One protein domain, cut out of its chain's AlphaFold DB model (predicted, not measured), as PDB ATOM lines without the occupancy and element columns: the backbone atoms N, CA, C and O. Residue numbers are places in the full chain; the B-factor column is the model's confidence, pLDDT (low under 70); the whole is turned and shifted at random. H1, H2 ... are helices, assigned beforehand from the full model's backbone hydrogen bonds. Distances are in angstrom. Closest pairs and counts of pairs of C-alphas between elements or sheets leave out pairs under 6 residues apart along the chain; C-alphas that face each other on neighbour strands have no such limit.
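AT A GLANCE: This is residues 438 to 473 and 661 to 686 of the 1228 residues of an uncharacterized protein of Microbacterium esteraromaticum (UniProt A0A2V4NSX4). Four short helices, H4, H3, H2 and H5, follow one another round a small ring, loosely closed where H5 turns off the end of H4, and the fifth, H1, bridges one side of it near H2 and H4. H2 and H3 make a helical hairpin within this ring. The printed part has 62 residues with five named helices, H1 to H5 in chain order, and no named strand; the class is all helix. It is compact, with a radius of gyration of the C-alphas of 10.5 A, and its rounded outline spans 32 by 24 by 19 A.

HOW THE PARTS SIT: The longest helix, H4, residues 663 to 673, touches H3, residues 462 to 469, at a steep tilt of 62 degrees, opposite ways; the closest C-alphas are those of Leu 467 and Leu 667, 6.2 A apart. H3 touches H2, residues 452 to 457, at a shallow tilt of 26 degrees, opposite ways, as a hairpin; the closest C-alphas, of Leu 456 and Ala 465, are 5.6 A apart. H2 touches H5, residues 675 to 683, about perpendicular at 81 degrees, closest at the C-alphas of Glu 454 and Val 682, 5.6 A. The helix packing is mostly crossed, but only just: 1 of these 3 pairs is at a shallow tilt. H4 and H5 are close but not clearly touching, with the C-alphas of Leu 671 and Tyr 678 closest at 6.9 A. H1, residues 444 to 450, touches no helix. In each of the five helices every O i to N i+4 pair is within hydrogen-bond range.

IN THESE COORDINATES: H1 begins at C-alpha 444 (77.234, 34.719, 155.608) and is 10.0 A long; H2 is 8.6 A, H3 10.3 A. H4 is 15.1 A long from C-alpha 663 (91.511, 33.801, 158.228), and H5, 12.1 A, ends at C-alpha 683 (71.989, 21.736, 147.469).

THE WHOLE: The C-alphas farthest apart, of Val 661 and Leu 686, are 33.0 A apart. Residues 474 to 660 are not printed, and C-alphas 473 and 661 are 10.3 A apart across this cut. The links H1 to H2, H2 to H3 and H4 to H5 are tight. Mean pLDDT of the printed part is 82.5, with residues 471 to 473 and 661 to 662 under 70.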
ATOM      1  N   ASP A 438      74.918  33.912 149.474       85.12
ATOM      2  CA  ASP A 438      75.704  35.143 149.576       85.12
ATOM      3  C   ASP A 438      76.478  35.208 150.901       85.12
ATOM      4  O   ASP A 438      75.957  35.572 151.962       85.12
ATOM      5  N   PHE A 439      77.768  34.887 150.808       86.81
ATOM      6  CA  PHE A 439      78.718  34.888 151.916       86.81
ATOM      7  C   PHE A 439      79.281  36.287 152.227       86.81
ATOM      8  O   PHE A 439      80.063  36.425 153.164       86.81
ATOM      9  N   SER A 440      78.902  37.327 151.468       81.50
ATOM     10  CA  SER A 440      79.287  38.721 151.751       81.50
ATOM     11  C   SER A 440      78.351  39.429 152.740       81.50
ATOM     12  O   SER A 440      78.692  40.489 153.269       81.50
ATOM     13  N   THR A 441      77.187  38.838 153.022       77.94
ATOM     14  CA  THR A 441      76.230  39.330 154.024       77.94
ATOM     15  C   THR A 441      76.725  39.093 155.457       77.94
ATOM     16  O   THR A 441      77.535  38.202 155.708       77.94
ATOM     17  N   ALA A 442      76.197  39.839 156.437       70.81
ATOM     18  CA  ALA A 442      76.502  39.605 157.857       70.81
ATOM     19  C   ALA A 442      76.136  38.171 158.305       70.81
ATOM     20  O   ALA A 442      76.894  37.530 159.028       70.81
ATOM     21  N   SER A 443      75.024  37.651 157.776       75.50
ATOM     22  CA  SER A 443      74.541  36.270 157.908       75.50
ATOM     23  C   SER A 443      75.383  35.222 157.167       75.50
ATOM     24  O   SER A 443      75.179  34.023 157.352       75.50
ATOM     25  N   GLY A 444      76.350  35.630 156.338       81.19
ATOM     26  CA  GLY A 444      77.234  34.719 155.608       81.19
ATOM     27  C   GLY A 444      78.037  33.801 156.534       81.19
ATOM     28  O   GLY A 444      78.314  32.657 156.183       81.19
ATOM     29  N   ALA A 445      78.344  34.259 157.751       80.31
ATOM     30  CA  ALA A 445      78.972  33.431 158.778       80.31
ATOM     31  C   ALA A 445      78.031  32.358 159.356       80.31
ATOM     32  O   ALA A 445      78.485  31.254 159.650       80.31
ATOM     33  N   ASP A 446      76.735  32.650 159.476       86.19
ATOM     34  CA  ASP A 446      75.736  31.703 159.988       86.19
ATOM     35  C   ASP A 446      75.436  30.613 158.947       86.19
ATOM     36  O   ASP A 446      75.279  29.444 159.297       86.19
ATOM     37  N   LEU A 447      75.467  30.965 157.653       86.75
ATOM     38  CA  LEU A 447      75.451  29.997 156.550       86.75
ATOM     39  C   LEU A 447      76.668  29.058 156.600       86.75
ATOM     40  O   LEU A 447      76.512  27.849 156.436       86.75
ATOM     41  N   VAL A 448      77.868  29.589 156.871       88.44
ATOM     42  CA  VAL A 448      79.094  28.781 157.034       88.44
ATOM     43  C   VAL A 448      79.040  27.894 158.276       88.44
ATOM     44  O   VAL A 448      79.539  26.773 158.234       88.44
ATOM     45  N   ALA A 449      78.430  28.360 159.367       86.69
ATOM     46  CA  ALA A 449      78.234  27.557 160.570       86.69
ATOM     47  C   ALA A 449      77.210  26.430 160.352       86.69
ATOM     48  O   ALA A 449      77.457  25.303 160.782       86.69
ATOM     49  N   ARG A 450      76.095  26.714 159.661       87.44
ATOM     50  CA  ARG A 450      75.031  25.741 159.369       87.44
ATOM     51  C   ARG A 450      75.484  24.657 158.394       87.44
ATOM     52  O   ARG A 450      75.280  23.486 158.682       87.44
ATOM     53  N   PHE A 451      76.096  25.038 157.273       89.19
ATOM     54  CA  PHE A 451      76.469  24.119 156.188       89.19
ATOM     55  C   PHE A 451      77.954  23.717 156.228       89.19
ATOM     56  O   PHE A 451      78.613  23.539 155.198       89.19
ATOM     57  N   ARG A 452      78.537  23.652 157.431       89.12
ATOM     58  CA  ARG A 452      79.987  23.494 157.609       89.12
ATOM     59  C   ARG A 452      80.508  22.160 157.072       89.12
ATOM     60  O   ARG A 452      81.616  22.124 156.538       89.12
ATOM     61  N   GLY A 453      79.736  21.079 157.210       86.50
ATOM     62  CA  GLY A 453      80.135  19.738 156.772       86.50
ATOM     63  C   GLY A 453      80.114  19.595 155.250       86.50
ATOM     64  O   GLY A 453      81.053  19.075 154.652       86.50
ATOM     65  N   GLU A 454      79.083  20.140 154.619       87.38
ATOM     66  CA  GLU A 454      78.842  20.150 153.182       87.38
ATOM     67  C   GLU A 454      79.891  21.013 152.472       87.38
ATOM     68  O   GLU A 454      80.553  20.550 151.538       87.38
ATOM     69  N   LEU A 455      80.121  22.237 152.966       89.38
ATOM     70  CA  LEU A 455      81.158  23.143 152.459       89.38
ATOM     71  C   LEU A 455      82.565  22.534 152.579       89.38
ATOM     72  O   LEU A 455      83.387  22.714 151.678       89.38
ATOM     73  N   LEU A 456      82.839  21.798 153.662       88.94
ATOM     74  CA  LEU A 456      84.108  21.098 153.884       88.94
ATOM     75  C   LEU A 456      84.264  19.903 152.936       88.94
ATOM     76  O   LEU A 456      85.322  19.747 152.326       88.94
ATOM     77  N   ALA A 457      83.216  19.097 152.750       81.50
ATOM     78  CA  ALA A 457      83.221  17.964 151.824       81.50
ATOM     79  C   ALA A 457      83.409  18.402 150.358       81.50
ATOM     80  O   ALA A 457      84.052  17.701 149.578       81.50
ATOM     81  N   GLY A 458      82.900  19.581 149.981       83.31
ATOM     82  CA  GLY A 458      83.118  20.192 148.665       83.31
ATOM     83  C   GLY A 458      84.296  21.170 148.572       83.31
ATOM     84  O   GLY A 458      84.356  21.934 147.603       83.31
ATOM     85  N   ALA A 459      85.212  21.195 149.548       86.88
ATOM     86  CA  ALA A 459      86.286  22.187 149.614       86.88
ATOM     87  C   ALA A 459      87.259  22.103 148.420       86.88
ATOM     88  O   ALA A 459      88.000  21.132 148.221       86.88
ATOM     89  N   LEU A 460      87.298  23.182 147.632       82.12
ATOM     90  CA  LEU A 460      88.088  23.264 146.397       82.12
ATOM     91  C   LEU A 460      89.592  23.083 146.647       82.12
ATOM     92  O   LEU A 460      90.261  22.272 145.992       82.12
ATOM     93  N   THR A 461      90.122  23.811 147.628       83.31
ATOM     94  CA  THR A 461      91.547  23.839 147.969       83.31
ATOM     95  C   THR A 461      91.787  23.248 149.362       83.31
ATOM     96  O   THR A 461      90.933  23.389 150.239       83.31
ATOM     97  N   PRO A 462      92.966  22.649 149.626       81.12
ATOM     98  CA  PRO A 462      93.352  22.257 150.984       81.12
ATOM     99  C   PRO A 462      93.332  23.439 151.963       81.12
ATOM    100  O   PRO A 462      93.023  23.254 153.132       81.12
ATOM    101  N   ARG A 463      93.589  24.662 151.472       81.69
ATOM    102  CA  ARG A 463      93.464  25.904 152.245       81.69
ATOM    103  C   ARG A 463      92.021  26.191 152.662       81.69
ATOM    104  O   ARG A 463      91.791  26.495 153.821       81.69
ATOM    105  N   ALA A 464      91.048  26.049 151.762       84.00
ATOM    106  CA  ALA A 464      89.636  26.209 152.113       84.00
ATOM    107  C   ALA A 464      89.182  25.158 153.140       84.00
ATOM    108  O   ALA A 464      88.434  25.495 154.048       84.00
ATOM    109  N   ALA A 465      89.678  23.919 153.046       84.81
ATOM    110  CA  ALA A 465      89.423  22.887 154.054       84.81
ATOM    111  C   ALA A 465      90.072  23.217 155.416       84.81
ATOM    112  O   ALA A 465      89.412  23.101 156.441       84.81
ATOM    113  N   ASP A 466      91.326  23.681 155.435       82.38
ATOM    114  CA  ASP A 466      92.049  24.139 156.638       82.38
ATOM    115  C   ASP A 466      91.327  25.319 157.324       82.38
ATOM    116  O   ASP A 466      91.130  25.299 158.538       82.38
ATOM    117  N   LEU A 467      90.832  26.289 156.546       84.12
ATOM    118  CA  LEU A 467      90.008  27.409 157.024       84.12
ATOM    119  C   LEU A 467      88.620  26.968 157.527       84.12
ATOM    120  O   LEU A 467      88.116  27.524 158.498       84.12
ATOM    121  N   LEU A 468      87.995  25.970 156.893       84.50
ATOM    122  CA  LEU A 468      86.719  25.396 157.341       84.50
ATOM    123  C   LEU A 468      86.877  24.471 158.557       84.50
ATOM    124  O   LEU A 468      85.900  24.260 159.277       84.50
ATOM    125  N   LEU A 469      88.075  23.945 158.825       83.12
ATOM    126  CA  LEU A 469      88.395  23.156 160.019       83.12
ATOM    127  C   LEU A 469      88.731  24.038 161.230       83.12
ATOM    128  O   LEU A 469      88.240  23.757 162.323       83.12
ATOM    129  N   ASP A 470      89.491  25.121 161.045       73.31
ATOM    130  CA  ASP A 470      89.971  25.967 162.145       73.31
ATOM    131  C   ASP A 470      89.929  27.482 161.836       73.31
ATOM    132  O   ASP A 470      90.617  27.974 160.941       73.31
ATOM    133  N   ASP A 471      89.169  28.245 162.632       64.31
ATOM    134  CA  ASP A 471      89.103  29.721 162.576       64.31
ATOM    135  C   ASP A 471      90.108  30.391 163.549       64.31
ATOM    136  O   ASP A 471      90.411  31.577 163.417       64.31
ATOM    137  N   ARG A 472      90.679  29.648 164.518       66.69
ATOM    138  CA  ARG A 472      91.681  30.172 165.474       66.69
ATOM    139  C   ARG A 472      93.046  30.352 164.806       66.69
ATOM    140  O   ARG A 472      93.734  31.349 165.062       66.69
ATOM    141  N   GLY A 473      93.397  29.426 163.915       69.62
ATOM    142  CA  GLY A 473      94.670  29.363 163.208       69.62
ATOM    143  C   GLY A 473      95.785  28.765 164.066       69.62
ATOM    144  O   GLY A 473      95.611  28.471 165.249       69.62
ATOM    145  N   VAL A 661      96.484  37.379 158.738       52.28
ATOM    146  CA  VAL A 661      95.653  38.595 158.709       52.28
ATOM    147  C   VAL A 661      94.256  38.185 158.242       52.28
ATOM    148  O   VAL A 661      93.968  38.148 157.053       52.28
ATOM    149  N   GLY A 662      93.390  37.834 159.200       66.25
ATOM    150  CA  GLY A 662      91.960  37.610 158.959       66.25
ATOM    151  C   GLY A 662      91.570  36.313 158.234       66.25
ATOM    152  O   GLY A 662      90.841  36.395 157.251       66.25
ATOM    153  N   ARG A 663      91.946  35.126 158.750       76.94
ATOM    154  CA  ARG A 663      91.511  33.801 158.228       76.94
ATOM    155  C   ARG A 663      90.006  33.732 157.905       76.94
ATOM    156  O   ARG A 663      89.636  33.332 156.808       76.94
ATOM    157  N   ARG A 664      89.130  34.225 158.790       77.81
ATOM    158  CA  ARG A 664      87.675  34.331 158.544       77.81
ATOM    159  C   ARG A 664      87.296  35.174 157.319       77.81
ATOM    160  O   ARG A 664      86.356  34.836 156.606       77.81
ATOM    161  N   ALA A 665      88.012  36.270 157.069       79.38
ATOM    162  CA  ALA A 665      87.790  37.127 155.905       79.38
ATOM    163  C   ALA A 665      88.350  36.489 154.621       79.38
ATOM    164  O   ALA A 665      87.706  36.574 153.581       79.38
ATOM    165  N   GLU A 666      89.490  35.792 154.703       84.12
ATOM    166  CA  GLU A 666      90.015  34.953 153.616       84.12
ATOM    167  C   GLU A 666      89.011  33.850 153.236       84.12
ATOM    168  O   GLU A 666      88.707  33.670 152.056       84.12
ATOM    169  N   LEU A 667      88.432  33.170 154.232       86.94
ATOM    170  CA  LEU A 667      87.406  32.148 154.045       86.94
ATOM    171  C   LEU A 667      86.152  32.717 153.373       86.94
ATOM    172  O   LEU A 667      85.745  32.208 152.331       86.94
ATOM    173  N   LEU A 668      85.551  33.775 153.928       88.44
ATOM    174  CA  LEU A 668      84.336  34.373 153.362       88.44
ATOM    175  C   LEU A 668      84.581  34.945 151.955       88.44
ATOM    176  O   LEU A 668      83.739  34.767 151.077       88.44
ATOM    177  N   ALA A 669      85.750  35.539 151.693       87.31
ATOM    178  CA  ALA A 669      86.133  35.982 150.353       87.31
ATOM    179  C   ALA A 669      86.300  34.808 149.371       87.31
ATOM    180  O   ALA A 669      85.823  34.891 148.238       87.31
ATOM    181  N   HIS A 670      86.923  33.699 149.790       88.69
ATOM    182  CA  HIS A 670      87.052  32.486 148.970       88.69
ATOM    183  C   HIS A 670      85.690  31.846 148.673       88.69
ATOM    184  O   HIS A 670      85.425  31.475 147.528       88.69
ATOM    185  N   LEU A 671      84.817  31.731 149.676       90.00
ATOM    186  CA  LEU A 671      83.464  31.199 149.507       90.00
ATOM    187  C   LEU A 671      82.636  32.088 148.573       90.00
ATOM    188  O   LEU A 671      82.039  31.572 147.632       90.00
ATOM    189  N   GLN A 672      82.676  33.414 148.750       88.88
ATOM    190  CA  GLN A 672      81.953  34.359 147.896       88.88
ATOM    191  C   GLN A 672      82.451  34.343 146.444       88.88
ATOM    192  O   GLN A 672      81.644  34.304 145.514       88.88
ATOM    193  N   ALA A 673      83.771  34.306 146.232       86.69
ATOM    194  CA  ALA A 673      84.366  34.210 144.898       86.69
ATOM    195  C   ALA A 673      83.983  32.913 144.158       86.69
ATOM    196  O   ALA A 673      84.001  32.877 142.929       86.69
ATOM    197  N   ASN A 674      83.606  31.862 144.895       88.00
ATOM    198  CA  ASN A 674      83.228  30.550 144.367       88.00
ATOM    199  C   ASN A 674      81.765  30.181 144.710       88.00
ATOM    200  O   ASN A 674      81.425  28.994 144.751       88.00
ATOM    201  N   ARG A 675      80.889  31.169 144.968       85.56
ATOM    202  CA  ARG A 675      79.556  30.941 145.565       85.56
ATOM    203  C   ARG A 675      78.659  29.977 144.786       85.56
ATOM    204  O   ARG A 675      77.877  29.250 145.393       85.56
ATOM    205  N   SER A 676      78.794  29.914 143.460       81.44
ATOM    206  CA  SER A 676      78.048  28.985 142.600       81.44
ATOM    207  C   SER A 676      78.435  27.519 142.826       81.44
ATOM    208  O   SER A 676      77.553  26.669 142.931       81.44
ATOM    209  N   HIS A 677      79.732  27.222 142.972       85.19
ATOM    210  CA  HIS A 677      80.215  25.884 143.337       85.19
ATOM    211  C   HIS A 677      79.703  25.488 144.720       85.19
ATOM    212  O   HIS A 677      79.096  24.434 144.877       85.19
ATOM    213  N   TYR A 678      79.891  26.356 145.715       86.00
ATOM    214  CA  TYR A 678      79.512  26.043 147.092       86.00
ATOM    215  C   TYR A 678      77.992  25.940 147.294       86.00
ATOM    216  O   TYR A 678      77.551  25.049 148.011       86.00
ATOM    217  N   THR A 679      77.181  26.742 146.592       86.31
ATOM    218  CA  THR A 679      75.716  26.564 146.581       86.31
ATOM    219  C   THR A 679      75.330  25.204 145.992       86.31
ATOM    220  O   THR A 679      74.530  24.489 146.589       86.31
ATOM    221  N   ARG A 680      75.936  24.800 144.864       83.38
ATOM    222  CA  ARG A 680      75.692  23.479 144.261       83.38
ATOM    223  C   ARG A 680      76.081  22.329 145.193       83.38
ATOM    224  O   ARG A 680      75.337  21.359 145.277       83.38
ATOM    225  N   VAL A 681      77.216  22.437 145.884       85.12
ATOM    226  CA  VAL A 681      77.664  21.438 146.869       85.12
ATOM    227  C   VAL A 681      76.661  21.287 148.010       85.12
ATOM    228  O   VAL A 681      76.375  20.159 148.389       85.12
ATOM    229  N   VAL A 682      76.132  22.393 148.543       86.56
ATOM    230  CA  VAL A 682      75.130  22.353 149.619       86.56
ATOM    231  C   VAL A 682      73.825  21.737 149.114       86.56
ATOM    232  O   VAL A 682      73.352  20.773 149.701       86.56
ATOM    233  N   LEU A 683      73.271  22.224 147.998       83.38
ATOM    234  CA  LEU A 683      71.989  21.736 147.469       83.38
ATOM    235  C   LEU A 683      72.023  20.261 147.048       83.38
ATOM    236  O   LEU A 683      71.064  19.541 147.302       83.38
ATOM    237  N   GLY A 684      73.129  19.798 146.458       80.38
ATOM    238  CA  GLY A 684      73.339  18.386 146.122       80.38
ATOM    239  C   GLY A 684      73.690  17.490 147.317       80.38
ATOM    240  O   GLY A 684      74.009  16.325 147.114       80.38
ATOM    241  N   ARG A 685      73.693  18.026 148.546       82.81
ATOM    242  CA  ARG A 685      73.928  17.292 149.802       82.81
ATOM    243  C   ARG A 685      72.841  17.536 150.855       82.81
ATOM    244  O   ARG A 685      72.987  17.060 151.976       82.81
ATOM    245  N   LEU A 686      71.773  18.269 150.521       83.25
ATOM    246  CA  LEU A 686      70.630  18.428 151.419       83.25
ATOM    247  C   LEU A 686      69.923  17.086 151.606       83.25
ATOM    248  O   LEU A 686      69.648  16.376 150.640       83.25
TER     249      LEU A 686